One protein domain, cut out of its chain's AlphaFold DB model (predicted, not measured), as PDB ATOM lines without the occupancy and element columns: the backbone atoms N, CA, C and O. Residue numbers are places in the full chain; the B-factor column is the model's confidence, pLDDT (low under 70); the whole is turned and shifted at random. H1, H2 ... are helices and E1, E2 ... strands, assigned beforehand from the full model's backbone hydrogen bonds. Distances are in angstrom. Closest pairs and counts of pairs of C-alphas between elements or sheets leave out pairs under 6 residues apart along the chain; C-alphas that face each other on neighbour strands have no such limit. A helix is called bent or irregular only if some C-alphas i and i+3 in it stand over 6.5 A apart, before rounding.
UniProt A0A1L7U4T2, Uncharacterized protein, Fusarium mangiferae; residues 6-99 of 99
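This is residues 6 to 99 of the 99 residues of an uncharacterized protein of Fusarium mangiferae (UniProt A0A1L7U4T2). A four-stranded antiparallel sheet is a wall with helix H1 lying along one face, over E3, and the other face bare; the short helix H2 is near H1 and only grazes the sheet with its residues 67 and 68. The longest helix, H3, leads away from this body as an arm, and residues 89 to 99 stick out free, of which 89 to 97 belong to H3. The printed part has 94 residues, with three named helices and four named strands in the order E1, E2, H1, E3, E4, H2, H3; the sheet's order is E1, E3, E4, E2, and the class is mixed, helices and strands. The whole is only just compact, close to loose, with a radius of gyration of the C-alphas of 14.5 A, and it is elongated, spanning 46 by 25 by 19 A.

In the sheet, E2 holds residues 20 to 25 and is 17.0 A long from first to last C-alpha, and E4 holds residues 56 to 61 and is 16.2 A long. E3 holds residues 48 to 52 over 13.5 A. E1, residues 6 to 8, measures 6.6 A and begins at C-alpha 6, at (70.534, 28.794, 69.014). H1 holds residues 33 to 43 over 16.6 A, starting at C-alpha 33, at (64.732, 17.766, 63.880); it is neither bent nor irregular, but only just: C-alphas 33 and 36 are 6.3 A apart. H2, residues 67 to 73, is 9.8 A long. H3, residues 81 to 97, is 24.2 A long and ends at C-alpha 97, at (41.306, 20.707, 57.128).

E3 and E4 are inner strands of the sheet and form a hairpin, antiparallel at 167 degrees between their directions; N 51 and O 58 are within hydrogen-bond range at 2.8 A. E4 and the edge strand E2 are antiparallel at 158 degrees, with N 22 and O 59 at 2.8 A. The other edge strand, E1, is antiparallel to E3 at 166 degrees, with N 50 and O 7 within hydrogen-bond range at 2.7 A. H1 is on the sheet at a height over the sheet of 9.8 A; it lies over E3 and runs along the strands, at 20 degrees to E3 on the local plane. The closest C-alphas of H1 and E3 are those of Leu 39 and Trp 48, 7.1 A apart. E2, H1 and E3 make a split strand-helix-strand unit, two strands running the same way with a helix between them in the chain and E4 between them in the sheet, and its crossover is right-handed. H2 only grazes the sheet; its closest C-alpha to E2 is that of Leu 67, 7.6 A from that of His 22. H1 and H2 are close but not clearly touching, with the C-alphas of Ala 38 and Leu 71 closest at 7.5 A, and run opposite ways at a steep tilt of 67 degrees. H3 is not on the sheet and is apart from H1 and from H2. Every O i to N i+4 pair is within hydrogen-bond range in H2 and H3, and 6 of 7 are in H1.

The two C-alphas farthest apart are those of Glu 16 and Arg 97, 47.0 A. Without residues 89 to 99, the body of 83 residues spans 38 by 25 by 19 A. The printed part has no cut and ends at Cys 99, the chain's last residue. The link from E1 to E2, with 11 residues between them, is long. The mean pLDDT of the printed part is 76.8; residues 9 to 16, 45 to 46 and 91 to 99 of the model are under 70.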
ATOM      1  N   ARG A   6      69.187  29.277  69.320       75.31
ATOM      2  CA  ARG A   6      70.534  28.794  69.014       75.31
ATOM      3  C   ARG A   6      70.678  27.346  69.461       75.31
ATOM      4  O   ARG A   6      70.411  27.034  70.620       75.31
ATOM      5  N   TRP A   7      71.112  26.482  68.551       74.31
ATOM      6  CA  TRP A   7      71.465  25.090  68.812       74.31
ATOM      7  C   TRP A   7      72.941  24.883  68.495       74.31
ATOM      8  O   TRP A   7      73.396  25.221  67.410       74.31
ATOM      9  N   ALA A   8      73.690  24.342  69.443       70.56
ATOM     10  CA  ALA A   8      75.094  23.991  69.271       70.56
ATOM     11  C   ALA A   8      75.264  22.487  69.500       70.56
ATOM     12  O   ALA A   8      74.429  21.869  70.170       70.56
ATOM     13  N   SER A   9      76.325  21.901  68.947       68.88
ATOM     14  CA  SER A   9      76.634  20.486  69.171       68.88
ATOM     15  C   SER A   9      76.983  20.204  70.646       68.88
ATOM     16  O   SER A   9      76.513  19.215  71.207       68.88
ATOM     17  N   THR A  10      77.698  21.129  71.299       65.88
ATOM     18  CA  THR A  10      78.030  21.143  72.733       65.88
ATOM     19  C   THR A  10      77.895  22.558  73.324       65.88
ATOM     20  O   THR A  10      77.885  23.557  72.604       65.88
ATOM     21  N   ASN A  11      77.793  22.676  74.651       59.88
ATOM     22  CA  ASN A  11      77.794  23.976  75.340       59.88
ATOM     23  C   ASN A  11      79.152  24.701  75.241       59.88
ATOM     24  O   ASN A  11      79.216  25.899  75.502       59.88
ATOM     25  N   ALA A  12      80.216  23.987  74.857       59.66
ATOM     26  CA  ALA A  12      81.586  24.489  74.747       59.66
ATOM     27  C   ALA A  12      82.050  24.700  73.292       59.66
ATOM     28  O   ALA A  12      83.250  24.664  73.031       59.66
ATOM     29  N   VAL A  13      81.128  24.882  72.334       65.31
ATOM     30  CA  VAL A  13      81.533  25.135  70.942       65.31
ATOM     31  C   VAL A  13      82.271  26.468  70.866       65.31
ATOM     32  O   VAL A  13      81.692  27.533  71.101       65.31
ATOM     33  N   ASP A  14      83.544  26.383  70.503       68.81
ATOM     34  CA  ASP A  14      84.417  27.518  70.250       68.81
ATOM     35  C   ASP A  14      83.972  28.214  68.956       68.81
ATOM     36  O   ASP A  14      84.291  27.806  67.838       68.81
ATOM     37  N   THR A  15      83.154  29.254  69.104       67.69
ATOM     38  CA  THR A  15      82.596  29.979  67.959       67.69
ATOM     39  C   THR A  15      83.640  30.711  67.132       67.69
ATOM     40  O   THR A  15      83.342  31.038  65.985       67.69
ATOM     41  N   GLU A  16      84.832  30.969  67.677       69.38
ATOM     42  CA  GLU A  16      85.918  31.620  66.938       69.38
ATOM     43  C   GLU A  16      86.487  30.688  65.861       69.38
ATOM     44  O   GLU A  16      86.954  31.153  64.820       69.38
ATOM     45  N   LYS A  17      86.356  29.368  66.049       71.19
ATOM     46  CA  LYS A  17      86.743  28.359  65.053       71.19
ATOM     47  C   LYS A  17      85.708  28.157  63.945       71.19
ATOM     48  O   LYS A  17      86.034  27.572  62.915       71.19
ATOM     49  N   LEU A  18      84.477  28.651  64.103       77.25
ATOM     50  CA  LEU A  18      83.402  28.486  63.116       77.25
ATOM     51  C   LEU A  18      83.449  29.583  62.047       77.25
ATOM     52  O   LEU A  18      82.640  30.512  62.034       77.25
ATOM     53  N   VAL A  19      84.414  29.471  61.139       78.00
ATOM     54  CA  VAL A  19      84.703  30.515  60.143       78.00
ATOM     55  C   VAL A  19      83.728  30.482  58.956       78.00
ATOM     56  O   VAL A  19      83.520  31.497  58.288       78.00
ATOM     57  N   PHE A  20      83.096  29.336  58.684       82.31
ATOM     58  CA  PHE A  20      82.200  29.177  57.539       82.31
ATOM     59  C   PHE A  20      80.744  29.354  57.948       82.31
ATOM     60  O   PHE A  20      80.234  28.640  58.807       82.31
ATOM     61  N   ARG A  21      80.054  30.290  57.289       85.25
ATOM     62  CA  ARG A  21      78.636  30.590  57.510       85.25
ATOM     63  C   ARG A  21      77.810  30.199  56.289       85.25
ATOM     64  O   ARG A  21      78.039  30.702  55.191       85.25
ATOM     65  N   HIS A  22      76.795  29.373  56.504       85.94
ATOM     66  CA  HIS A  22      75.821  28.968  55.499       85.94
ATOM     67  C   HIS A  22      74.424  29.415  55.912       85.94
ATOM     68  O   HIS A  22      73.960  29.092  56.999       85.94
ATOM     69  N   GLU A  23      73.737  30.138  55.037       85.94
ATOM     70  CA  GLU A  23      72.386  30.623  55.299       85.94
ATOM     71  C   GLU A  23      71.368  29.890  54.429       85.94
ATOM     72  O   GLU A  23      71.549  29.709  53.220       85.94
ATOM     73  N   PHE A  24      70.284  29.457  55.060       85.06
ATOM     74  CA  PHE A  24      69.212  28.720  54.419       85.06
ATOM     75  C   PHE A  24      67.854  29.265  54.849       85.06
ATOM     76  O   PHE A  24      67.607  29.517  56.022       85.06
ATOM     77  N   LEU A  25      66.918  29.344  53.904       82.56
ATOM     78  CA  LEU A  25      65.513  29.584  54.229       82.56
ATOM     79  C   LEU A  25      64.929  28.357  54.929       82.56
ATOM     80  O   LEU A  25      64.985  27.251  54.384       82.56
ATOM     81  N   VAL A  26      64.272  28.563  56.068       80.69
ATOM     82  CA  VAL A  26      63.655  27.494  56.879       80.69
ATOM     83  C   VAL A  26      62.667  26.670  56.054       80.69
ATOM     84  O   VAL A  26      62.617  25.445  56.153       80.69
ATOM     85  N   LYS A  27      61.945  27.325  55.138       79.12
ATOM     86  CA  LYS A  27      60.982  26.680  54.230       79.12
ATOM     87  C   LYS A  27      61.608  25.603  53.337       79.12
ATOM     88  O   LYS A  27      60.881  24.763  52.817       79.12
ATOM     89  N   ARG A  28      62.934  25.611  53.136       79.44
ATOM     90  CA  ARG A  28      63.647  24.587  52.353       79.44
ATOM     91  C   ARG A  28      63.902  23.297  53.122       79.44
ATOM     92  O   ARG A  28      64.217  22.300  52.478       79.44
ATOM     93  N   PHE A  29      63.774  23.301  54.443       81.38
ATOM     94  CA  PHE A  29      63.979  22.106  55.249       81.38
ATOM     95  C   PHE A  29      62.701  21.271  55.299       81.38
ATOM     96  O   PHE A  29      61.601  21.780  55.517       81.38
ATOM     97  N   CYS A  30      62.848  19.964  55.101       73.81
ATOM     98  CA  CYS A  30      61.745  19.011  55.213       73.81
ATOM     99  C   CYS A  30      61.414  18.699  56.684       73.81
ATOM    100  O   CYS A  30      60.237  18.639  57.072       73.81
ATOM    101  N   LYS A  31      62.459  18.520  57.505       74.75
ATOM    102  CA  LYS A  31      62.385  18.252  58.949       74.75
ATOM    103  C   LYS A  31      63.567  18.910  59.662       74.75
ATOM    104  O   LYS A  31      64.705  18.507  59.448       74.75
ATOM    105  N   MET A  32      63.286  19.894  60.517       75.44
ATOM    106  CA  MET A  32      64.313  20.603  61.299       75.44
ATOM    107  C   MET A  32      64.971  19.691  62.341       75.44
ATOM    108  O   MET A  32      66.153  19.835  62.619       75.44
ATOM    109  N   GLU A  33      64.234  18.714  62.873       76.25
ATOM    110  CA  GLU A  33      64.732  17.766  63.880       76.25
ATOM    111  C   GLU A  33      65.901  16.927  63.347       76.25
ATOM    112  O   GLU A  33      66.904  16.753  64.027       76.25
ATOM    113  N   LYS A  34      65.820  16.501  62.080       80.44
ATOM    114  CA  LYS A  34      66.862  15.695  61.427       80.44
ATOM    115  C   LYS A  34      68.114  16.486  61.060       80.44
ATOM    116  O   LYS A  34      69.135  15.885  60.734       80.44
ATOM    117  N   LEU A  35      68.040  17.819  61.069       84.50
ATOM    118  CA  LEU A  35      69.185  18.667  60.746       84.50
ATOM    119  C   LEU A  35      70.321  18.446  61.747       84.50
ATOM    120  O   LEU A  35      71.473  18.360  61.339       84.50
ATOM    121  N   ARG A  36      69.992  18.305  63.036       81.00
ATOM    122  CA  ARG A  36      70.977  18.080  64.096       81.00
ATOM    123  C   ARG A  36      71.758  16.785  63.885       81.00
ATOM    124  O   ARG A  36      72.982  16.821  63.937       81.00
ATOM    125  N   ASP A  37      71.065  15.681  63.611       83.25
ATOM    126  CA  ASP A  37      71.709  14.385  63.367       83.25
ATOM    127  C   ASP A  37      72.648  14.436  62.162       83.25
ATOM    128  O   ASP A  37      73.775  13.957  62.233       83.25
ATOM    129  N   ALA A  38      72.232  15.072  61.063       85.38
ATOM    130  CA  ALA A  38      73.109  15.193  59.903       85.38
ATOM    131  C   ALA A  38      74.309  16.101  60.142       85.38
ATOM    132  O   ALA A  38      75.381  15.799  59.637       85.38
ATOM    133  N   LEU A  39      74.153  17.197  60.884       85.06
ATOM    134  CA  LEU A  39      75.297  18.038  61.231       85.06
ATOM    135  C   LEU A  39      76.286  17.279  62.122       85.06
ATOM    136  O   LEU A  39      77.488  17.377  61.893       85.06
ATOM    137  N   GLY A  40      75.788  16.471  63.064       82.06
ATOM    138  CA  GLY A  40      76.615  15.561  63.858       82.06
ATOM    139  C   GLY A  40      77.340  14.510  63.015       82.06
ATOM    140  O   GLY A  40      78.510  14.242  63.251       82.06
ATOM    141  N   ASP A  41      76.685  13.948  62.001       84.25
ATOM    142  CA  ASP A  41      77.294  12.946  61.118       84.25
ATOM    143  C   ASP A  41      78.318  13.549  60.131       84.25
ATOM    144  O   ASP A  41      79.306  12.903  59.801       84.25
ATOM    145  N   ILE A  42      78.118  14.797  59.682       83.19
ATOM    146  CA  ILE A  42      79.038  15.487  58.756       83.19
ATOM    147  C   ILE A  42      80.265  16.046  59.488       83.19
ATOM    148  O   ILE A  42      81.385  15.911  59.000       83.19
ATOM    149  N   PHE A  43      80.056  16.718  60.622       78.06
ATOM    150  CA  PHE A  43      81.098  17.500  61.301       78.06
ATOM    151  C   PHE A  43      81.523  16.917  62.651       78.06
ATOM    152  O   PHE A  43      82.388  17.484  63.312       78.06
ATOM    153  N   GLY A  44      80.920  15.814  63.094       74.12
ATOM    154  CA  GLY A  44      81.126  15.302  64.440       74.12
ATOM    155  C   GLY A  44      80.416  16.139  65.507       74.12
ATOM    156  O   GLY A  44      79.559  16.988  65.239       74.12
ATOM    157  N   SER A  45      80.762  15.864  66.763       66.06
ATOM    158  CA  SER A  45      80.043  16.380  67.926       66.06
ATOM    159  C   SER A  45      80.496  17.770  68.389       66.06
ATOM    160  O   SER A  45      79.916  18.275  69.350       66.06
ATOM    161  N   ASP A  46      81.457  18.418  67.722       65.06
ATOM    162  CA  ASP A  46      82.159  19.587  68.286       65.06
ATOM    163  C   ASP A  46      82.262  20.829  67.369       65.06
ATOM    164  O   ASP A  46      82.616  21.901  67.855       65.06
ATOM    165  N   ASP A  47      81.878  20.755  66.087       73.12
ATOM    166  CA  ASP A  47      82.238  21.792  65.097       73.12
ATOM    167  C   ASP A  47      81.059  22.446  64.349       73.12
ATOM    168  O   ASP A  47      81.175  22.805  63.169       73.12
ATOM    169  N   TRP A  48      79.908  22.644  65.007       84.81
ATOM    170  CA  TRP A  48      78.807  23.394  64.387       84.81
ATOM    171  C   TRP A  48      77.864  24.127  65.355       84.81
ATOM    172  O   TRP A  48      77.591  23.703  66.481       84.81
ATOM    173  N   VAL A  49      77.306  25.239  64.866       85.50
ATOM    174  CA  VAL A  49      76.247  26.032  65.508       85.50
ATOM    175  C   VAL A  49      75.159  26.346  64.489       85.50
ATOM    176  O   VAL A  49      75.440  26.726  63.358       85.50
ATOM    177  N   VAL A  50      73.907  26.234  64.909       85.50
ATOM    178  CA  VAL A  50      72.717  26.628  64.162       85.50
ATOM    179  C   VAL A  50      72.033  27.780  64.889       85.50
ATOM    180  O   VAL A  50      71.717  27.681  66.074       85.50
ATOM    181  N   GLU A  51      71.769  28.862  64.175       85.88
ATOM    182  CA  GLU A  51      71.010  30.017  64.642       85.88
ATOM    183  C   GLU A  51      69.746  30.151  63.794       85.88
ATOM    184  O   GLU A  51      69.794  30.091  62.568       85.88
ATOM    185  N   TYR A  52      68.604  30.318  64.451       81.94
ATOM    186  CA  TYR A  52      67.302  30.471  63.813       81.94
ATOM    187  C   TYR A  52      66.697  31.813  64.206       81.94
ATOM    188  O   TYR A  52      66.503  32.052  65.399       81.94
ATOM    189  N   ASP A  53      66.379  32.662  63.225       78.44
ATOM    190  CA  ASP A  53      65.773  33.983  63.466       78.44
ATOM    191  C   ASP A  53      64.249  34.018  63.237       78.44
ATOM    192  O   ASP A  53      63.581  34.947  63.686       78.44
ATOM    193  N   GLY A  54      63.687  32.985  62.599       73.44
ATOM    194  CA  GLY A  54      62.267  32.901  62.241       73.44
ATOM    195  C   GLY A  54      62.068  32.450  60.798       73.44
ATOM    196  O   GLY A  54      61.427  31.434  60.529       73.44
ATOM    197  N   ASP A  55      62.679  33.171  59.865       80.06
ATOM    198  CA  ASP A  55      62.588  32.881  58.431       80.06
ATOM    199  C   ASP A  55      63.853  32.205  57.893       80.06
ATOM    200  O   ASP A  55      63.780  31.385  56.961       80.06
ATOM    201  N   ASN A  56      65.000  32.495  58.511       84.44
ATOM    202  CA  ASN A  56      66.290  31.960  58.116       84.44
ATOM    203  C   ASN A  56      66.897  31.085  59.207       84.44
ATOM    204  O   ASN A  56      66.641  31.205  60.409       84.44
ATOM    205  N   LEU A  57      67.720  30.169  58.724       86.44
ATOM    206  CA  LEU A  57      68.547  29.290  59.510       86.44
ATOM    207  C   LEU A  57      69.990  29.487  59.055       86.44
ATOM    208  O   LEU A  57      70.330  29.266  57.890       86.44
ATOM    209  N   VAL A  58      70.828  29.928  59.981       87.12
ATOM    210  CA  VAL A  58      72.251  30.161  59.778       87.12
ATOM    211  C   VAL A  58      73.011  29.017  60.430       87.12
ATOM    212  O   VAL A  58      72.895  28.801  61.630       87.12
ATOM    213  N   ILE A  59      73.791  28.285  59.644       87.62
ATOM    214  CA  ILE A  59      74.668  27.215  60.116       87.62
ATOM    215  C   ILE A  59      76.102  27.719  60.035       87.62
ATOM    216  O   ILE A  59      76.571  28.092  58.961       87.62
ATOM    217  N   LYS A  60      76.792  27.740  61.168       87.69
ATOM    218  CA  LYS A  60      78.210  28.067  61.286       87.69
ATOM    219  C   LYS A  60      78.988  26.784  61.541       87.69
ATOM    220  O   LYS A  60      78.604  26.025  62.428       87.69
ATOM    221  N   VAL A  61      80.039  26.539  60.767       85.50
ATOM    222  CA  VAL A  61      80.839  25.304  60.814       85.50
ATOM    223  C   VAL A  61      82.329  25.627  60.737       85.50
ATOM    224  O   VAL A  61      82.721  26.637  60.145       85.50
ATOM    225  N   GLY A  62      83.163  24.785  61.347       79.38
ATOM    226  CA  GLY A  62      84.620  24.981  61.366       79.38
ATOM    227  C   GLY A  62      85.331  24.549  60.082       79.38
ATOM    228  O   GLY A  62      86.415  25.033  59.769       79.38
ATOM    229  N   SER A  63      84.700  23.677  59.292       77.38
ATOM    230  CA  SER A  63      85.302  23.066  58.103       77.38
ATOM    231  C   SER A  63      84.603  23.477  56.811       77.38
ATOM    232  O   SER A  63      83.378  23.582  56.745       77.38
ATOM    233  N   ARG A  64      85.391  23.658  55.745       78.00
ATOM    234  CA  ARG A  64      84.874  23.955  54.407       78.00
ATOM    235  C   ARG A  64      84.256  22.694  53.801       78.00
ATOM    236  O   ARG A  64      84.981  21.833  53.314       78.00
ATOM    237  N   VAL A  65      82.929  22.614  53.786       78.88
ATOM    238  CA  VAL A  65      82.179  21.557  53.093       78.88
ATOM    239  C   VAL A  65      81.046  22.167  52.271       78.88
ATOM    240  O   VAL A  65      80.501  23.217  52.623       78.88
ATOM    241  N   ASP A  66      80.651  21.495  51.193       84.19
ATOM    242  CA  ASP A  66      79.461  21.849  50.418       84.19
ATOM    243  C   ASP A  66      78.188  21.424  51.167       84.19
ATOM    244  O   ASP A  66      77.448  20.521  50.770       84.19
ATOM    245  N   LEU A  67      77.915  22.107  52.284       85.06
ATOM    246  CA  LEU A  67      76.846  21.760  53.222       85.06
ATOM    247  C   LEU A  67      75.478  21.673  52.537       85.06
ATOM    248  O   LEU A  67      74.628  20.862  52.888       85.06
ATOM    249  N   LYS A  68      75.259  22.494  51.511       85.00
ATOM    250  CA  LYS A  68      74.038  22.457  50.708       85.00
ATOM    251  C   LYS A  68      73.874  21.132  49.957       85.00
ATOM    252  O   LYS A  68      72.758  20.618  49.913       85.00
ATOM    253  N   GLU A  69      74.930  20.608  49.345       85.75
ATOM    254  CA  GLU A  69      74.851  19.349  48.599       85.75
ATOM    255  C   GLU A  69      74.773  18.151  49.549       85.75
ATOM    256  O   GLU A  69      73.934  17.277  49.335       85.75
ATOM    257  N   GLU A  70      75.495  18.179  50.671       86.81
ATOM    258  CA  GLU A  70      75.370  17.183  51.747       86.81
ATOM    259  C   GLU A  70      73.933  17.088  52.286       86.81
ATOM    260  O   GLU A  70      73.324  16.013  52.342       86.81
ATOM    261  N   LEU A  71      73.327  18.231  52.623       86.81
ATOM    262  CA  LEU A  71      71.957  18.270  53.136       86.81
ATOM    263  C   LEU A  71      70.921  17.846  52.083       86.81
ATOM    264  O   LEU A  71      69.866  17.318  52.448       86.81
ATOM    265  N   LYS A  72      71.189  18.054  50.786       85.31
ATOM    266  CA  LYS A  72      70.341  17.527  49.702       85.31
ATOM    267  C   LYS A  72      70.487  16.018  49.558       85.31
ATOM    268  O   LYS A  72      69.471  15.341  49.399       85.31
ATOM    269  N   ALA A  73      71.715  15.503  49.593       85.56
ATOM    270  CA  ALA A  73      72.006  14.076  49.476       85.56
ATOM    271  C   ALA A  73      71.323  13.286  50.601       85.56
ATOM    272  O   ALA A  73      70.707  12.250  50.354       85.56
ATOM    273  N   ARG A  74      71.313  13.853  51.813       82.75
ATOM    274  CA  ARG A  74      70.639  13.307  53.004       82.75
ATOM    275  C   ARG A  74      69.126  13.560  53.041       82.75
ATOM    276  O   ARG A  74      68.453  13.148  53.983       82.75
ATOM    277  N   GLY A  75      68.573  14.258  52.045       82.06
ATOM    278  CA  GLY A  75      67.139  14.554  51.951       82.06
ATOM    279  C   GLY A  75      66.613  15.511  53.029       82.06
ATOM    280  O   GLY A  75      65.413  15.528  53.306       82.06
ATOM    281  N   ILE A  76      67.491  16.299  53.649       84.44
ATOM    282  CA  ILE A  76      67.134  17.244  54.715       84.44
ATOM    283  C   ILE A  76      66.592  18.543  54.144       84.44
ATOM    284  O   ILE A  76      65.594  19.073  54.646       84.44
ATOM    285  N   ILE A  77      67.216  19.027  53.071       84.75
ATOM    286  CA  ILE A  77      66.689  20.141  52.291       84.75
ATOM    287  C   ILE A  77      66.118  19.642  50.971       84.75
ATOM    288  O   ILE A  77      66.649  18.732  50.333       84.75
ATOM    289  N   TYR A  78      65.021  20.256  50.540       78.88
ATOM    290  CA  TYR A  78      64.424  19.935  49.253       78.88
ATOM    291  C   TYR A  78      65.380  20.283  48.107       78.88
ATOM    292  O   TYR A  78      65.997  21.351  48.086       78.88
ATOM    293  N   LYS A  79      65.440  19.403  47.098       75.31
ATOM    294  CA  LYS A  79      66.252  19.606  45.885       75.31
ATOM    295  C   LYS A  79      65.887  20.899  45.145       75.31
ATOM    296  O   LYS A  79      66.757  21.527  44.548       75.31
ATOM    297  N   SER A  80      64.618  21.306  45.218       77.44
ATOM    298  CA  SER A  80      64.088  22.525  44.607       77.44
ATOM    299  C   SER A  80      63.195  23.304  45.570       77.44
ATOM    300  O   SER A  80      62.455  22.738  46.378       77.44
ATOM    301  N   MET A  81      63.219  24.629  45.428       74.38
ATOM    302  CA  MET A  81      62.328  25.539  46.146       74.38
ATOM    303  C   MET A  81      60.861  25.386  45.708       74.38
ATOM    304  O   MET A  81      59.967  25.662  46.502       74.38
ATOM    305  N   CYS A  82      60.600  24.887  44.492       76.75
ATOM    306  CA  CYS A  82      59.245  24.557  44.039       76.75
ATOM    307  C   CYS A  82      58.672  23.377  44.829       76.75
ATOM    308  O   CYS A  82      57.557  23.463  45.335       76.75
ATOM    309  N   THR A  83      59.463  22.314  45.015       76.12
ATOM    310  CA  THR A  83      59.084  21.169  45.856       76.12
ATOM    311  C   THR A  83      58.862  21.607  47.300       76.12
ATOM    312  O   THR A  83      57.861  21.241  47.906       76.12
ATOM    313  N   ALA A  84      59.753  22.456  47.822       77.31
ATOM    314  CA  ALA A  84      59.624  23.005  49.165       77.31
ATOM    315  C   ALA A  84      58.299  23.755  49.362       77.31
ATOM    316  O   ALA A  84      57.590  23.504  50.333       77.31
ATOM    317  N   ARG A  85      57.943  24.638  48.418       75.88
ATOM    318  CA  ARG A  85      56.683  25.394  48.443       75.88
ATOM    319  C   ARG A  85      55.463  24.490  48.336       75.88
ATOM    320  O   ARG A  85      54.528  24.691  49.097       75.88
ATOM    321  N   ALA A  86      55.484  23.509  47.435       77.75
ATOM    322  CA  ALA A  86      54.376  22.575  47.269       77.75
ATOM    323  C   ALA A  86      54.113  21.792  48.563       77.75
ATOM    324  O   ALA A  86      52.989  21.782  49.046       77.75
ATOM    325  N   VAL A  87      55.148  21.214  49.183       75.88
ATOM    326  CA  VAL A  87      54.980  20.461  50.439       75.88
ATOM    327  C   VAL A  87      54.527  21.364  51.588       75.88
ATOM    328  O   VAL A  87      53.668  20.967  52.371       75.88
ATOM    329  N   TRP A  88      55.063  22.585  51.685       74.31
ATOM    330  CA  TRP A  88      54.598  23.562  52.676       74.31
ATOM    331  C   TRP A  88      53.123  23.917  52.486       74.31
ATOM    332  O   TRP A  88      52.378  23.972  53.460       74.31
ATOM    333  N   PHE A  89      52.706  24.123  51.237       73.94
ATOM    334  CA  PHE A  89      51.321  24.400  50.879       73.94
ATOM    335  C   PHE A  89      50.409  23.228  51.259       73.94
ATOM    336  O   PHE A  89      49.424  23.436  51.956       73.94
ATOM    337  N   PHE A  90      50.770  21.990  50.904       74.31
ATOM    338  CA  PHE A  90      49.983  20.809  51.270       74.31
ATOM    339  C   PHE A  90      49.889  20.603  52.784       74.31
ATOM    340  O   PHE A  90      48.787  20.399  53.279       74.31
ATOM    341  N   ARG A  91      50.988  20.749  53.539       68.00
ATOM    342  CA  ARG A  91      50.941  20.674  55.012       68.00
ATOM    343  C   ARG A  91      50.029  21.734  55.621       68.00
ATOM    344  O   ARG A  91      49.300  21.439  56.559       68.00
ATOM    345  N   TYR A  92      50.084  22.960  55.103       66.56
ATOM    346  CA  TYR A  92      49.228  24.044  55.575       66.56
ATOM    347  C   TYR A  92      47.748  23.746  55.305       66.56
ATOM    348  O   TYR A  92      46.911  23.940  56.181       66.56
ATOM    349  N   PHE A  93      47.431  23.216  54.121       63.41
ATOM    350  CA  PHE A  93      46.067  22.828  53.758       63.41
ATOM    351  C   PHE A  93      45.559  21.600  54.517       63.41
ATOM    352  O   PHE A  93      44.393  21.582  54.900       63.41
ATOM    353  N   GLU A  94      46.399  20.594  54.766       59.94
ATOM    354  CA  GLU A  94      46.032  19.472  55.635       59.94
ATOM    355  C   GLU A  94      45.735  19.968  57.050       59.94
ATOM    356  O   GLU A  94      44.687  19.640  57.592       59.94
ATOM    357  N   TYR A  95      46.585  20.827  57.618       54.66
ATOM    358  CA  TYR A  95      46.350  21.402  58.944       54.66
ATOM    359  C   TYR A  95      45.043  22.209  59.002       54.66
ATOM    360  O   TYR A  95      44.251  22.028  59.920       54.66
ATOM    361  N   ALA A  96      44.765  23.032  57.986       57.56
ATOM    362  CA  ALA A  96      43.520  23.796  57.888       57.56
ATOM    363  C   ALA A  96      42.263  22.923  57.716       57.56
ATOM    364  O   ALA A  96      41.161  23.401  57.950       57.56
ATOM    365  N   ARG A  97      42.410  21.664  57.288       50.69
ATOM    366  CA  ARG A  97      41.306  20.707  57.128       50.69
ATOM    367  C   ARG A  97      41.030  19.900  58.409       50.69
ATOM    368  O   ARG A  97      39.976  19.280  58.507       50.69
ATOM    369  N   TYR A  98      41.970  19.895  59.357       53.47
ATOM    370  CA  TYR A  98      41.851  19.247  60.671       53.47
ATOM    371  C   TYR A  98      41.581  20.238  61.827       53.47
ATOM    372  O   TYR A  98      41.507  19.803  62.977       53.47
ATOM    373  N   CYS A  99      41.417  21.536  61.541       44.75
ATOM    374  CA  CYS A  99      40.876  22.554  62.454       44.75
ATOM    375  C   CYS A  99      39.439  22.912  62.062       44.75
ATOM    376  O   CYS A  99      38.673  23.259  62.985       44.75
TER     377      CYS A  99